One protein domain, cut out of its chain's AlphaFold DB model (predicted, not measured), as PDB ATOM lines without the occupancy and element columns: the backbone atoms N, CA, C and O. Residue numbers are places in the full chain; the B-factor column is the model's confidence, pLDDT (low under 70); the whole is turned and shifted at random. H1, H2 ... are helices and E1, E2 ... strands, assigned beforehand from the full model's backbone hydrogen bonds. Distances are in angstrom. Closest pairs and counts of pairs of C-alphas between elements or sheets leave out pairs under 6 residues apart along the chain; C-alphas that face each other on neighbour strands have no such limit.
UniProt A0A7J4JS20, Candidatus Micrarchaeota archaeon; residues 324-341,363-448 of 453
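What this domain is: This is residues 324 to 341 and 363 to 448 of the 453 residues of a protein of Candidatus Micrarchaeota archaeon (UniProt A0A7J4JS20). The strand hairpin E1-E2 packs on a helical hairpin, E2 on H2, with H3 nearer E1; H1 lies apart, beyond H2, and residues 435 to 448, H4's last part and a tail, stick out. The printed part has 104 residues with named elements H1 H2 H3 E1 E2 H4 in that order, mostly helix, the sheet antiparallel. It is only just compact, close to loose, with radius of gyration of the C-alphas 15.5 A, spanning 47 by 34 by 26 A.

How they stand to each other: E1, residues 412 to 417, and E2, residues 420 to 425, form a hairpin; N 413 and O 424, 2.8 A apart, are within hydrogen-bond range. H2, residues 367 to 382, comes closest to E2 at the C-alphas of Glu 367 and Ile 425, 5.3 A. H3, residues 388 to 404, touches H2 with residues 391 to 398 alone, closest at C-alphas 391 and 382, 5.6 A; this helical hairpin runs opposite ways at a shallow tilt of 33 degrees, only just short of steep. H1, residues 324 to 331, and H4, residues 429 to 440, are apart from H2 and H3. In these four helices every O i to N i+4 pair is within hydrogen-bond range.

Where its parts are: H3 is 24.4 A long, H2 22.0 A, H4 16.7 A. H1 begins at C-alpha 324 (-52.558, 14.504, -15.240); H4 ends at C-alpha 440 (-65.497, -2.865, -10.367).

The domain as a whole: Residues 342 to 362 are not printed; C-alphas 341 and 363 are 18.6 A apart. Of the links printed whole, none is long. Residues 340 to 341 and 441 to 448 have pLDDT under 70.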
ATOM      1  N   ARG A 324     -53.133  13.790 -14.082       77.38
ATOM      2  CA  ARG A 324     -52.558  14.504 -15.240       77.38
ATOM      3  C   ARG A 324     -51.029  14.535 -15.273       77.38
ATOM      4  O   ARG A 324     -50.454  14.253 -16.314       77.38
ATOM      5  N   ARG A 325     -50.375  14.826 -14.143       76.00
ATOM      6  CA  ARG A 325     -48.909  14.977 -14.077       76.00
ATOM      7  C   ARG A 325     -48.204  13.641 -14.280       76.00
ATOM      8  O   ARG A 325     -47.266  13.537 -15.062       76.00
ATOM      9  N   SER A 326     -48.687  12.606 -13.596       81.94
ATOM     10  CA  SER A 326     -48.143  11.259 -13.736       81.94
ATOM     11  C   SER A 326     -48.444  10.665 -15.113       81.94
ATOM     12  O   SER A 326     -47.616   9.946 -15.667       81.94
ATOM     13  N   LEU A 327     -49.620  10.974 -15.668       78.75
ATOM     14  CA  LEU A 327     -50.033  10.573 -17.010       78.75
ATOM     15  C   LEU A 327     -49.111  11.180 -18.072       78.75
ATOM     16  O   LEU A 327     -48.587  10.453 -18.906       78.75
ATOM     17  N   GLU A 328     -48.873  12.490 -18.010       77.38
ATOM     18  CA  GLU A 328     -47.974  13.196 -18.925       77.38
ATOM     19  C   GLU A 328     -46.548  12.634 -18.874       77.38
ATOM     20  O   GLU A 328     -45.962  12.364 -19.921       77.38
ATOM     21  N   ALA A 329     -46.019  12.377 -17.673       80.25
ATOM     22  CA  ALA A 329     -44.700  11.769 -17.516       80.25
ATOM     23  C   ALA A 329     -44.614  10.402 -18.219       80.25
ATOM     24  O   ALA A 329     -43.716  10.192 -19.035       80.25
ATOM     25  N   LEU A 330     -45.576   9.506 -17.965       81.44
ATOM     26  CA  LEU A 330     -45.586   8.169 -18.569       81.44
ATOM     27  C   LEU A 330     -45.750   8.206 -20.087       81.44
ATOM     28  O   LEU A 330     -45.043   7.487 -20.791       81.44
ATOM     29  N   LEU A 331     -46.657   9.043 -20.598       79.12
ATOM     30  CA  LEU A 331     -46.876   9.177 -22.041       79.12
ATOM     31  C   LEU A 331     -45.658   9.774 -22.756       79.12
ATOM     32  O   LEU A 331     -45.395   9.414 -23.899       79.12
ATOM     33  N   ALA A 332     -44.876  10.614 -22.076       78.50
ATOM     34  CA  ALA A 332     -43.597  11.122 -22.570       78.50
ATOM     35  C   ALA A 332     -42.434  10.116 -22.435       78.50
ATOM     36  O   ALA A 332     -41.285  10.475 -22.689       78.50
ATOM     37  N   GLY A 333     -42.694   8.879 -21.989       77.38
ATOM     38  CA  GLY A 333     -41.664   7.862 -21.759       77.38
ATOM     39  C   GLY A 333     -40.747   8.154 -20.568       77.38
ATOM     40  O   GLY A 333     -39.678   7.557 -20.455       77.38
ATOM     41  N   LYS A 334     -41.148   9.064 -19.676       82.50
ATOM     42  CA  LYS A 334     -40.408   9.436 -18.467       82.50
ATOM     43  C   LYS A 334     -40.965   8.688 -17.257       82.50
ATOM     44  O   LYS A 334     -42.147   8.352 -17.203       82.50
ATOM     45  N   SER A 335     -40.124   8.481 -16.243       84.56
ATOM     46  CA  SER A 335     -40.611   7.941 -14.971       84.56
ATOM     47  C   SER A 335     -41.529   8.939 -14.264       84.56
ATOM     48  O   SER A 335     -41.242  10.141 -14.209       84.56
ATOM     49  N   VAL A 336     -42.579   8.425 -13.620       84.38
ATOM     50  CA  VAL A 336     -43.527   9.213 -12.809       84.38
ATOM     51  C   VAL A 336     -42.830   9.944 -11.655       84.38
ATOM     52  O   VAL A 336     -43.296  10.977 -11.183       84.38
ATOM     53  N   VAL A 337     -41.665   9.470 -11.208       80.88
ATOM     54  CA  VAL A 337     -40.855  10.152 -10.182       80.88
ATOM     55  C   VAL A 337     -40.464  11.576 -10.611       80.88
ATOM     56  O   VAL A 337     -40.284  12.453  -9.762       80.88
ATOM     57  N   GLY A 338     -40.354  11.816 -11.920       71.06
ATOM     58  CA  GLY A 338     -40.038  13.107 -12.526       71.06
ATOM     59  C   GLY A 338     -41.239  14.021 -12.784       71.06
ATOM     60  O   GLY A 338     -41.036  15.091 -13.348       71.06
ATOM     61  N   GLU A 339     -42.460  13.662 -12.363       70.88
ATOM     62  CA  GLU A 339     -43.720  14.347 -12.732       70.88
ATOM     63  C   GLU A 339     -43.787  15.857 -12.411       70.88
ATOM     64  O   GLU A 339     -44.645  16.562 -12.932       70.88
ATOM     65  N   TYR A 340     -42.890  16.369 -11.561       64.12
ATOM     66  CA  TYR A 340     -42.800  17.792 -11.204       64.12
ATOM     67  C   TYR A 340     -41.662  18.555 -11.899       64.12
ATOM     68  O   TYR A 340     -41.592  19.770 -11.741       64.12
ATOM     69  N   ARG A 341     -40.750  17.883 -12.620       60.72
ATOM     70  CA  ARG A 341     -39.569  18.534 -13.222       60.72
ATOM     71  C   ARG A 341     -39.886  19.265 -14.528       60.72
ATOM     72  O   ARG A 341     -39.350  20.343 -14.740       60.72
ATOM     73  N   ALA A 363     -45.566   2.783 -21.272       85.44
ATOM     74  CA  ALA A 363     -46.753   2.962 -20.433       85.44
ATOM     75  C   ALA A 363     -47.620   1.693 -20.316       85.44
ATOM     76  O   ALA A 363     -48.593   1.676 -19.558       85.44
ATOM     77  N   GLN A 364     -47.285   0.626 -21.049       90.56
ATOM     78  CA  GLN A 364     -47.993  -0.653 -20.973       90.56
ATOM     79  C   GLN A 364     -47.799  -1.326 -19.611       90.56
ATOM     80  O   GLN A 364     -46.735  -1.239 -18.994       90.56
ATOM     81  N   PHE A 365     -48.818  -2.046 -19.146       94.25
ATOM     82  CA  PHE A 365     -48.749  -2.759 -17.876       94.25
ATOM     83  C   PHE A 365     -48.065  -4.121 -18.027       94.25
ATOM     84  O   PHE A 365     -48.714  -5.150 -18.208       94.25
ATOM     85  N   THR A 366     -46.737  -4.093 -17.949       96.50
ATOM     86  CA  THR A 366     -45.852  -5.261 -17.997       96.50
ATOM     87  C   THR A 366     -44.982  -5.317 -16.745       96.50
ATOM     88  O   THR A 366     -44.751  -4.298 -16.084       96.50
ATOM     89  N   GLU A 367     -44.484  -6.507 -16.419       97.75
ATOM     90  CA  GLU A 367     -43.543  -6.751 -15.327       97.75
ATOM     91  C   GLU A 367     -42.339  -5.808 -15.444       97.75
ATOM     92  O   GLU A 367     -41.987  -5.135 -14.478       97.75
ATOM     93  N   ALA A 368     -41.775  -5.690 -16.653       97.06
ATOM     94  CA  ALA A 368     -40.623  -4.841 -16.944       97.06
ATOM     95  C   ALA A 368     -40.893  -3.351 -16.678       97.06
ATOM     96  O   ALA A 368     -40.070  -2.670 -16.062       97.06
ATOM     97  N   ASN A 369     -42.053  -2.833 -17.094       96.12
ATOM     98  CA  ASN A 369     -42.384  -1.423 -16.881       96.12
ATOM     99  C   ASN A 369     -42.672  -1.114 -15.408       96.12
ATOM    100  O   ASN A 369     -42.190  -0.103 -14.897       96.12
ATOM    101  N   LEU A 370     -43.400  -1.985 -14.699       96.81
ATOM    102  CA  LEU A 370     -43.641  -1.800 -13.265       96.81
ATOM    103  C   LEU A 370     -42.326  -1.875 -12.472       96.81
ATOM    104  O   LEU A 370     -42.067  -1.022 -11.620       96.81
ATOM    105  N   SER A 371     -41.462  -2.833 -12.812       97.19
ATOM    106  CA  SER A 371     -40.088  -2.931 -12.317       97.19
ATOM    107  C   SER A 371     -39.306  -1.638 -12.496       97.19
ATOM    108  O   SER A 371     -38.699  -1.151 -11.540       97.19
ATOM    109  N   ARG A 372     -39.340  -1.054 -13.700       95.38
ATOM    110  CA  ARG A 372     -38.631   0.191 -14.017       95.38
ATOM    111  C   ARG A 372     -39.116   1.355 -13.157       95.38
ATOM    112  O   ARG A 372     -38.286   2.084 -12.611       95.38
ATOM    113  N   GLU A 373     -40.428   1.532 -13.007       95.50
ATOM    114  CA  GLU A 373     -40.979   2.633 -12.205       95.50
ATOM    115  C   GLU A 373     -40.651   2.473 -10.714       95.50
ATOM    116  O   GLU A 373     -40.186   3.420 -10.073       95.50
ATOM    117  N   ILE A 374     -40.810   1.267 -10.164       96.00
ATOM    118  CA  ILE A 374     -40.485   0.981  -8.759       96.00
ATOM    119  C   ILE A 374     -38.989   1.166  -8.493       96.00
ATOM    120  O   ILE A 374     -38.618   1.792  -7.496       96.00
ATOM    121  N   THR A 375     -38.137   0.683  -9.399       95.25
ATOM    122  CA  THR A 375     -36.679   0.860  -9.336       95.25
ATOM    123  C   THR A 375     -36.308   2.340  -9.344       95.25
ATOM    124  O   THR A 375     -35.584   2.809  -8.467       95.25
ATOM    125  N   SER A 376     -36.873   3.105 -10.282       92.94
ATOM    126  CA  SER A 376     -36.640   4.550 -10.390       92.94
ATOM    127  C   SER A 376     -37.039   5.281  -9.106       92.94
ATOM    128  O   SER A 376     -36.310   6.151  -8.626       92.94
ATOM    129  N   HIS A 377     -38.175   4.904  -8.512       92.06
ATOM    130  CA  HIS A 377     -38.644   5.470  -7.250       92.06
ATOM    131  C   HIS A 377     -37.733   5.116  -6.076       92.06
ATOM    132  O   HIS A 377     -37.349   6.008  -5.318       92.06
ATOM    133  N   LEU A 378     -37.366   3.840  -5.934       93.00
ATOM    134  CA  LEU A 378     -36.487   3.372  -4.867       93.00
ATOM    135  C   LEU A 378     -35.118   4.057  -4.943       93.00
ATOM    136  O   LEU A 378     -34.666   4.606  -3.942       93.00
ATOM    137  N   ASN A 379     -34.499   4.130  -6.122       92.00
ATOM    138  CA  ASN A 379     -33.184   4.760  -6.284       92.00
ATOM    139  C   ASN A 379     -33.239   6.272  -6.037       92.00
ATOM    140  O   ASN A 379     -32.379   6.822  -5.349       92.00
ATOM    141  N   ALA A 380     -34.293   6.957  -6.500       88.44
ATOM    142  CA  ALA A 380     -34.510   8.365  -6.161       88.44
ATOM    143  C   ALA A 380     -34.681   8.587  -4.648       88.44
ATOM    144  O   ALA A 380     -34.345   9.658  -4.134       88.44
ATOM    145  N   TYR A 381     -35.203   7.587  -3.937       86.44
ATOM    146  CA  TYR A 381     -35.361   7.610  -2.493       86.44
ATOM    147  C   TYR A 381     -34.047   7.351  -1.747       86.44
ATOM    148  O   TYR A 381     -33.717   8.091  -0.816       86.44
ATOM    149  N   LEU A 382     -33.291   6.336  -2.173       89.69
ATOM    150  CA  LEU A 382     -31.998   5.939  -1.609       89.69
ATOM    151  C   LEU A 382     -30.964   7.062  -1.709       89.69
ATOM    152  O   LEU A 382     -30.289   7.340  -0.721       89.69
ATOM    153  N   LYS A 383     -30.937   7.782  -2.838       88.94
ATOM    154  CA  LYS A 383     -30.107   8.983  -3.059       88.94
ATOM    155  C   LYS A 383     -30.311  10.091  -2.024       88.94
ATOM    156  O   LYS A 383     -29.474  10.971  -1.879       88.94
ATOM    157  N   ARG A 384     -31.451  10.093  -1.326       83.62
ATOM    158  CA  ARG A 384     -31.798  11.104  -0.314       83.62
ATOM    159  C   ARG A 384     -31.533  10.638   1.116       83.62
ATOM    160  O   ARG A 384     -31.770  11.412   2.040       83.62
ATOM    161  N   GLN A 385     -31.115   9.387   1.314       85.00
ATOM    162  CA  GLN A 385     -30.894   8.839   2.649       85.00
ATOM    163  C   GLN A 385     -29.470   9.136   3.131       85.00
ATOM    164  O   GLN A 385     -28.518   8.889   2.390       85.00
ATOM    165  N   PRO A 386     -29.305   9.613   4.376       82.81
ATOM    166  CA  PRO A 386     -28.023  10.125   4.859       82.81
ATOM    167  C   PRO A 386     -27.012   9.029   5.217       82.81
ATOM    168  O   PRO A 386     -25.827   9.315   5.338       82.81
ATOM    169  N   ASN A 387     -27.452   7.786   5.437       87.69
ATOM    170  CA  ASN A 387     -26.582   6.712   5.918       87.69
ATOM    171  C   ASN A 387     -27.060   5.315   5.482       87.69
ATOM    172  O   ASN A 387     -28.169   5.134   4.973       87.69
ATOM    173  N   LYS A 388     -26.199   4.312   5.703       87.50
ATOM    174  CA  LYS A 388     -26.441   2.905   5.346       87.50
ATOM    175  C   LYS A 388     -27.681   2.326   6.036       87.50
ATOM    176  O   LYS A 388     -28.433   1.601   5.396       87.50
ATOM    177  N   THR A 389     -27.929   2.671   7.298       88.56
ATOM    178  CA  THR A 389     -29.087   2.184   8.066       88.56
ATOM    179  C   THR A 389     -30.408   2.629   7.440       88.56
ATOM    180  O   THR A 389     -31.288   1.802   7.201       88.56
ATOM    181  N   GLU A 390     -30.535   3.910   7.092       86.19
ATOM    182  CA  GLU A 390     -31.723   4.448   6.419       86.19
ATOM    183  C   GLU A 390     -31.879   3.898   4.991       86.19
ATOM    184  O   GLU A 390     -33.001   3.638   4.548       86.19
ATOM    185  N   LYS A 391     -30.770   3.629   4.287       89.31
ATOM    186  CA  LYS A 391     -30.798   2.930   2.989       89.31
ATOM    187  C   LYS A 391     -31.333   1.494   3.131       89.31
ATOM    188  O   LYS A 391     -32.256   1.120   2.410       89.31
ATOM    189  N   THR A 392     -30.851   0.718   4.103       90.12
ATOM    190  CA  THR A 392     -31.364  -0.637   4.401       90.12
ATOM    191  C   THR A 392     -32.842  -0.608   4.789       90.12
ATOM    192  O   THR A 392     -33.636  -1.423   4.314       90.12
ATOM    193  N   ARG A 393     -33.242   0.370   5.611       89.31
ATOM    194  CA  ARG A 393     -34.643   0.579   5.983       89.31
ATOM    195  C   ARG A 393     -35.512   0.855   4.757       89.31
ATOM    196  O   ARG A 393     -36.569   0.247   4.632       89.31
ATOM    197  N   ALA A 394     -35.075   1.713   3.838       89.56
ATOM    198  CA  ALA A 394     -35.814   2.005   2.609       89.56
ATOM    199  C   ALA A 394     -36.050   0.747   1.753       89.56
ATOM    200  O   ALA A 394     -37.147   0.567   1.230       89.56
ATOM    201  N   VAL A 395     -35.070  -0.157   1.666       92.81
ATOM    202  CA  VAL A 395     -35.216  -1.439   0.952       92.81
ATOM    203  C   VAL A 395     -36.243  -2.343   1.638       92.81
ATOM    204  O   VAL A 395     -37.103  -2.910   0.971       92.81
ATOM    205  N   SER A 396     -36.208  -2.440   2.970       92.38
ATOM    206  CA  SER A 396     -37.217  -3.186   3.739       92.38
ATOM    207  C   SER A 396     -38.634  -2.629   3.523       92.38
ATOM    208  O   SER A 396     -39.589  -3.373   3.311       92.38
ATOM    209  N   LEU A 397     -38.772  -1.303   3.473       91.94
ATOM    210  CA  LEU A 397     -40.050  -0.642   3.207       91.94
ATOM    211  C   LEU A 397     -40.533  -0.839   1.767       91.94
ATOM    212  O   LEU A 397     -41.737  -0.960   1.552       91.94
ATOM    213  N   ALA A 398     -39.620  -0.931   0.794       93.94
ATOM    214  CA  ALA A 398     -39.953  -1.318  -0.576       93.94
ATOM    215  C   ALA A 398     -40.565  -2.721  -0.627       93.94
ATOM    216  O   ALA A 398     -41.606  -2.897  -1.252       93.94
ATOM    217  N   ARG A 399     -39.984  -3.692   0.092       94.69
ATOM    218  CA  ARG A 399     -40.547  -5.050   0.214       94.69
ATOM    219  C   ARG A 399     -41.952  -5.025   0.803       94.69
ATOM    220  O   ARG A 399     -42.880  -5.541   0.191       94.69
ATOM    221  N   LYS A 400     -42.136  -4.313   1.918       93.06
ATOM    222  CA  LYS A 400     -43.453  -4.160   2.553       93.06
ATOM    223  C   LYS A 400     -44.480  -3.494   1.629       93.06
ATOM    224  O   LYS A 400     -45.647  -3.866   1.632       93.06
ATOM    225  N   ALA A 401     -44.066  -2.513   0.829       92.75
ATOM    226  CA  ALA A 401     -44.946  -1.873  -0.142       92.75
ATOM    227  C   ALA A 401     -45.366  -2.832  -1.269       92.75
ATOM    228  O   ALA A 401     -46.537  -2.841  -1.637       92.75
ATOM    229  N   LEU A 402     -44.452  -3.671  -1.770       94.88
ATOM    230  CA  LEU A 402     -44.766  -4.734  -2.738       94.88
ATOM    231  C   LEU A 402     -45.730  -5.770  -2.141       94.88
ATOM    232  O   LEU A 402     -46.687  -6.179  -2.796       94.88
ATOM    233  N   GLU A 403     -45.525  -6.140  -0.879       93.62
ATOM    234  CA  GLU A 403     -46.415  -7.046  -0.145       93.62
ATOM    235  C   GLU A 403     -47.809  -6.452   0.062       93.62
ATOM    236  O   GLU A 403     -48.814  -7.130  -0.148       93.62
ATOM    237  N   ASN A 404     -47.895  -5.153   0.356       89.38
ATOM    238  CA  ASN A 404     -49.166  -4.434   0.441       89.38
ATOM    239  C   ASN A 404     -49.916  -4.383  -0.897       89.38
ATOM    240  O   ASN A 404     -51.141  -4.261  -0.889       89.38
ATOM    241  N   MET A 405     -49.217  -4.503  -2.029       89.12
ATOM    242  CA  MET A 405     -49.824  -4.668  -3.356       89.12
ATOM    243  C   MET A 405     -50.269  -6.113  -3.640       89.12
ATOM    244  O   MET A 405     -50.782  -6.394  -4.720       89.12
ATOM    245  N   GLY A 406     -50.093  -7.033  -2.690       91.19
ATOM    246  CA  GLY A 406     -50.487  -8.437  -2.796       91.19
ATOM    247  C   GLY A 406     -49.398  -9.375  -3.318       91.19
ATOM    248  O   GLY A 406     -49.678 -10.558  -3.505       91.19
ATOM    249  N   LEU A 407     -48.173  -8.892  -3.556       95.12
ATOM    250  CA  LEU A 407     -47.062  -9.757  -3.960       95.12
ATOM    251  C   LEU A 407     -46.494 -10.516  -2.756       95.12
ATOM    252  O   LEU A 407     -46.335  -9.969  -1.672       95.12
ATOM    253  N   ARG A 408     -46.134 -11.781  -2.946       94.94
ATOM    254  CA  ARG A 408     -45.490 -12.621  -1.927       94.94
ATOM    255  C   ARG A 408     -43.980 -12.732  -2.166       94.94
ATOM    256  O   ARG A 408     -43.534 -12.541  -3.304       94.94
ATOM    257  N   PRO A 409     -43.181 -13.086  -1.140       92.75
ATOM    258  CA  PRO A 409     -41.793 -13.493  -1.347       92.75
ATOM    259  C   PRO A 409     -41.688 -14.539  -2.466       92.75
ATOM    260  O   PRO A 409     -42.490 -15.467  -2.532       92.75
ATOM    261  N   GLY A 410     -40.743 -14.348  -3.389       93.88
ATOM    262  CA  GLY A 410     -40.596 -15.176  -4.594       93.88
ATOM    263  C   GLY A 410     -41.319 -14.643  -5.840       93.88
ATOM    264  O   GLY A 410     -40.932 -15.002  -6.948       93.88
ATOM    265  N   GLN A 411     -42.288 -13.729  -5.702       96.94
ATOM    266  CA  GLN A 411     -42.969 -13.069  -6.836       96.94
ATOM    267  C   GLN A 411     -42.308 -11.752  -7.263       96.94
ATOM    268  O   GLN A 411     -42.681 -11.145  -8.269       96.94
ATOM    269  N   TYR A 412     -41.310 -11.312  -6.508       97.62
ATOM    270  CA  TYR A 412     -40.465 -10.176  -6.825       97.62
ATOM    271  C   TYR A 412     -39.043 -10.435  -6.326       97.62
ATOM    272  O   TYR A 412     -38.798 -11.342  -5.527       97.62
ATOM    273  N   GLU A 413     -38.106  -9.623  -6.791       97.19
ATOM    274  CA  GLU A 413     -36.715  -9.644  -6.362       97.19
ATOM    275  C   GLU A 413     -36.187  -8.217  -6.254       97.19
ATOM    276  O   GLU A 413     -36.521  -7.373  -7.086       97.19
ATOM    277  N   ILE A 414     -35.389  -7.943  -5.222       96.12
ATOM    278  CA  ILE A 414     -34.652  -6.684  -5.089       96.12
ATOM    279  C   ILE A 414     -33.173  -7.038  -5.002       96.12
ATOM    280  O   ILE A 414     -32.752  -7.647  -4.017       96.12
ATOM    281  N   THR A 415     -32.414  -6.664  -6.025       94.62
ATOM    282  CA  THR A 415     -30.975  -6.921  -6.145       94.62
ATOM    283  C   THR A 415     -30.198  -5.612  -6.231       94.62
ATOM    284  O   THR A 415     -30.782  -4.542  -6.413       94.62
ATOM    285  N   GLY A 416     -28.875  -5.694  -6.095       89.94
ATOM    286  CA  GLY A 416     -27.979  -4.541  -6.153       89.94
ATOM    287  C   GLY A 416     -27.514  -4.066  -4.778       89.94
ATOM    288  O   GLY A 416     -27.746  -4.705  -3.750       89.94
ATOM    289  N   SER A 417     -26.798  -2.943  -4.771       82.62
ATOM    290  CA  SER A 417     -26.231  -2.359  -3.556       82.62
ATOM    291  C   SER A 417     -26.180  -0.835  -3.650       82.62
ATOM    292  O   SER A 417     -26.174  -0.261  -4.736       82.62
ATOM    293  N   GLY A 418     -26.164  -0.161  -2.497       77.19
ATOM    294  CA  GLY A 418     -26.030   1.295  -2.450       77.19
ATOM    295  C   GLY A 418     -27.207   2.026  -3.102       77.19
ATOM    296  O   GLY A 418     -28.308   2.024  -2.557       77.19
ATOM    297  N   GLU A 419     -26.943   2.714  -4.213       77.31
ATOM    298  CA  GLU A 419     -27.921   3.520  -4.967       77.31
ATOM    299  C   GLU A 419     -28.326   2.886  -6.304       77.31
ATOM    300  O   GLU A 419     -29.183   3.436  -6.999       77.31
ATOM    301  N   ASP A 420     -27.771   1.710  -6.603       85.38
ATOM    302  CA  ASP A 420     -28.001   0.940  -7.824       85.38
ATOM    303  C   ASP A 420     -28.813  -0.318  -7.502       85.38
ATOM    304  O   ASP A 420     -28.426  -1.447  -7.806       85.38
ATOM    305  N   MET A 421     -29.948  -0.123  -6.825       92.69
ATOM    306  CA  MET A 421     -30.904  -1.206  -6.615       92.69
ATOM    307  C   MET A 421     -31.703  -1.451  -7.892       92.69
ATOM    308  O   MET A 421     -32.027  -0.513  -8.624       92.69
ATOM    309  N   GLN A 422     -32.073  -2.704  -8.128       96.19
ATOM    310  CA  GLN A 422     -33.006  -3.112  -9.169       96.19
ATOM    311  C   GLN A 422     -34.146  -3.912  -8.552       96.19
ATOM    312  O   GLN A 422     -33.926  -4.793  -7.724       96.19
ATOM    313  N   VAL A 423     -35.373  -3.608  -8.965       96.94
ATOM    314  CA  VAL A 423     -36.564  -4.369  -8.585       96.94
ATOM    315  C   VAL A 423     -37.069  -5.137  -9.793       96.94
ATOM    316  O   VAL A 423     -37.443  -4.535 -10.799       96.94
ATOM    317  N   ARG A 424     -37.140  -6.465  -9.690       97.81
ATOM    318  CA  ARG A 424     -37.700  -7.357 -10.711       97.81
ATOM    319  C   ARG A 424     -39.034  -7.928 -10.241       97.81
ATOM    320  O   ARG A 424     -39.066  -8.708  -9.296       97.81
ATOM    321  N   ILE A 425     -40.124  -7.572 -10.911       98.12
ATOM    322  CA  ILE A 425     -41.436  -8.196 -10.728       98.12
ATOM    323  C   ILE A 425     -41.474  -9.464 -11.582       98.12
ATOM    324  O   ILE A 425     -41.096  -9.428 -12.751       98.12
ATOM    325  N   LYS A 426     -41.873 -10.596 -10.993       97.38
ATOM    326  CA  LYS A 426     -41.911 -11.903 -11.677       97.38
ATOM    327  C   LYS A 426     -43.313 -12.275 -12.158       97.38
ATOM    328  O   LYS A 426     -43.446 -13.099 -13.050       97.38
ATOM    329  N   THR A 427     -44.345 -11.670 -11.574       97.19
ATOM    330  CA  THR A 427     -45.743 -11.853 -11.976       97.19
ATOM    331  C   THR A 427     -46.569 -10.619 -11.631       97.19
ATOM    332  O   THR A 427     -46.372  -9.999 -10.583       97.19
ATOM    333  N   LEU A 428     -47.516 -10.271 -12.501       97.00
ATOM    334  CA  LEU A 428     -48.517  -9.230 -12.253       97.00
ATOM    335  C   LEU A 428     -49.852  -9.765 -11.722       97.00
ATOM    336  O   LEU A 428     -50.745  -8.970 -11.437       97.00
ATOM    337  N   GLU A 429     -50.024 -11.079 -11.597       95.88
ATOM    338  CA  GLU A 429     -51.326 -11.699 -11.320       95.88
ATOM    339  C   GLU A 429     -52.013 -11.177 -10.034       95.88
ATOM    340  O   GLU A 429     -53.191 -10.809 -10.112       95.88
ATOM    341  N   PRO A 430     -51.328 -11.031  -8.876       94.62
ATOM    342  CA  PRO A 430     -51.969 -10.486  -7.674       94.62
ATOM    343  C   PRO A 430     -52.405  -9.025  -7.846       94.62
ATOM    344  O   PRO A 430     -53.447  -8.608  -7.343       94.62
ATOM    345  N   ILE A 431     -51.629  -8.249  -8.607       94.38
ATOM    346  CA  ILE A 431     -51.903  -6.832  -8.861       94.38
ATOM    347  C   ILE A 431     -53.072  -6.693  -9.843       94.38
ATOM    348  O   ILE A 431     -53.941  -5.849  -9.636       94.38
ATOM    349  N   ARG A 432     -53.145  -7.541 -10.880       94.31
ATOM    350  CA  ARG A 432     -54.268  -7.576 -11.834       94.31
ATOM    351  C   ARG A 432     -55.595  -7.834 -11.125       94.31
ATOM    352  O   ARG A 432     -56.536  -7.079 -11.345       94.31
ATOM    353  N   ARG A 433     -55.641  -8.802 -10.200       90.88
ATOM    354  CA  ARG A 433     -56.836  -9.072  -9.381       90.88
ATOM    355  C   ARG A 433     -57.302  -7.839  -8.604       90.88
ATOM    356  O   ARG A 433     -58.467  -7.464  -8.689       90.88
ATOM    357  N   ARG A 434     -56.381  -7.133  -7.942       88.75
ATOM    358  CA  ARG A 434     -56.704  -5.880  -7.232       88.75
ATOM    359  C   ARG A 434     -57.179  -4.772  -8.167       88.75
ATOM    360  O   ARG A 434     -58.090  -4.028  -7.818       88.75
ATOM    361  N   ILE A 435     -56.579  -4.649  -9.352       88.50
ATOM    362  CA  ILE A 435     -57.015  -3.685 -10.370       88.50
ATOM    363  C   ILE A 435     -58.443  -3.988 -10.807       88.50
ATOM    364  O   ILE A 435     -59.244  -3.060 -10.909       88.50
ATOM    365  N   GLU A 436     -58.781  -5.253 -11.035       87.31
ATOM    366  CA  GLU A 436     -60.137  -5.673 -11.388       87.31
ATOM    367  C   GLU A 436     -61.136  -5.360 -10.273       87.31
ATOM    368  O   GLU A 436     -62.168  -4.743 -10.541       87.31
ATOM    369  N   GLU A 437     -60.815  -5.708  -9.025       84.62
ATOM    370  CA  GLU A 437     -61.631  -5.384  -7.849       84.62
ATOM    371  C   GLU A 437     -61.863  -3.872  -7.734       84.62
ATOM    372  O   GLU A 437     -63.006  -3.415  -7.676       84.62
ATOM    373  N   TYR A 438     -60.791  -3.077  -7.806       80.56
ATOM    374  CA  TYR A 438     -60.844  -1.617  -7.738       80.56
ATOM    375  C   TYR A 438     -61.658  -1.003  -8.887       80.56
ATOM    376  O   TYR A 438     -62.427  -0.059  -8.702       80.56
ATOM    377  N   SER A 439     -61.515  -1.565 -10.087       74.88
ATOM    378  CA  SER A 439     -62.193  -1.133 -11.313       74.88
ATOM    379  C   SER A 439     -63.683  -1.470 -11.336       74.88
ATOM    380  O   SER A 439     -64.443  -0.844 -12.089       74.88
ATOM    381  N   ARG A 440     -64.098  -2.470 -10.549       75.19
ATOM    382  CA  ARG A 440     -65.497  -2.865 -10.367       75.19
ATOM    383  C   ARG A 440     -66.221  -1.991  -9.357       75.19
ATOM    384  O   ARG A 440     -67.443  -1.973  -9.419       75.19
ATOM    385  N   ILE A 441     -65.513  -1.246  -8.496       66.38
ATOM    386  CA  ILE A 441     -66.141  -0.320  -7.543       66.38
ATOM    387  C   ILE A 441     -66.953   0.706  -8.344       66.38
ATOM    388  O   ILE A 441     -66.363   1.544  -9.044       66.38
ATOM    389  N   PRO A 442     -68.298   0.670  -8.280       57.38
ATOM    390  CA  PRO A 442     -69.099   1.584  -9.068       57.38
ATOM    391  C   PRO A 442     -68.770   3.025  -8.683       57.38
ATOM    392  O   PRO A 442     -68.501   3.342  -7.521       57.38
ATOM    393  N   LYS A 443     -68.823   3.935  -9.659       50.81
ATOM    394  CA  LYS A 443     -68.585   5.370  -9.429       50.81
ATOM    395  C   LYS A 443     -69.507   5.930  -8.331       50.81
ATOM    396  O   LYS A 443     -69.111   6.842  -7.612       50.81
ATOM    397  N   ALA A 444     -70.697   5.341  -8.183       40.09
ATOM    398  CA  ALA A 444     -71.668   5.627  -7.129       40.09
ATOM    399  C   ALA A 444     -71.369   4.938  -5.781       40.09
ATOM    400  O   ALA A 444     -71.859   5.381  -4.755       40.09
ATOM    401  N   THR A 445     -70.546   3.891  -5.722       44.03
ATOM    402  CA  THR A 445     -70.257   3.146  -4.478       44.03
ATOM    403  C   THR A 445     -69.024   3.680  -3.747       44.03
ATOM    404  O   THR A 445     -68.917   3.508  -2.537       44.03
ATOM    405  N   TRP A 446     -68.197   4.492  -4.419       46.12
ATOM    406  CA  TRP A 446     -67.323   5.474  -3.753       46.12
ATOM    407  C   TRP A 446     -68.107   6.499  -2.926       46.12
ATOM    408  O   TRP A 446     -67.550   7.099  -2.012       46.12
ATOM    409  N   LEU A 447     -69.396   6.698  -3.235       40.12
ATOM    410  CA  LEU A 447     -70.302   7.518  -2.436       40.12
ATOM    411  C   LEU A 447     -70.931   6.736  -1.256       40.12
ATOM    412  O   LEU A 447     -71.501   7.351  -0.356       40.12
ATOM    413  N   ALA A 448     -70.828   5.398  -1.234       34.19
ATOM    414  CA  ALA A 448     -71.587   4.528  -0.326       34.19
ATOM    415  C   ALA A 448     -70.742   3.658   0.633       34.19
ATOM    416  O   ALA A 448     -71.281   3.201   1.641       34.19
TER     417      ALA A 448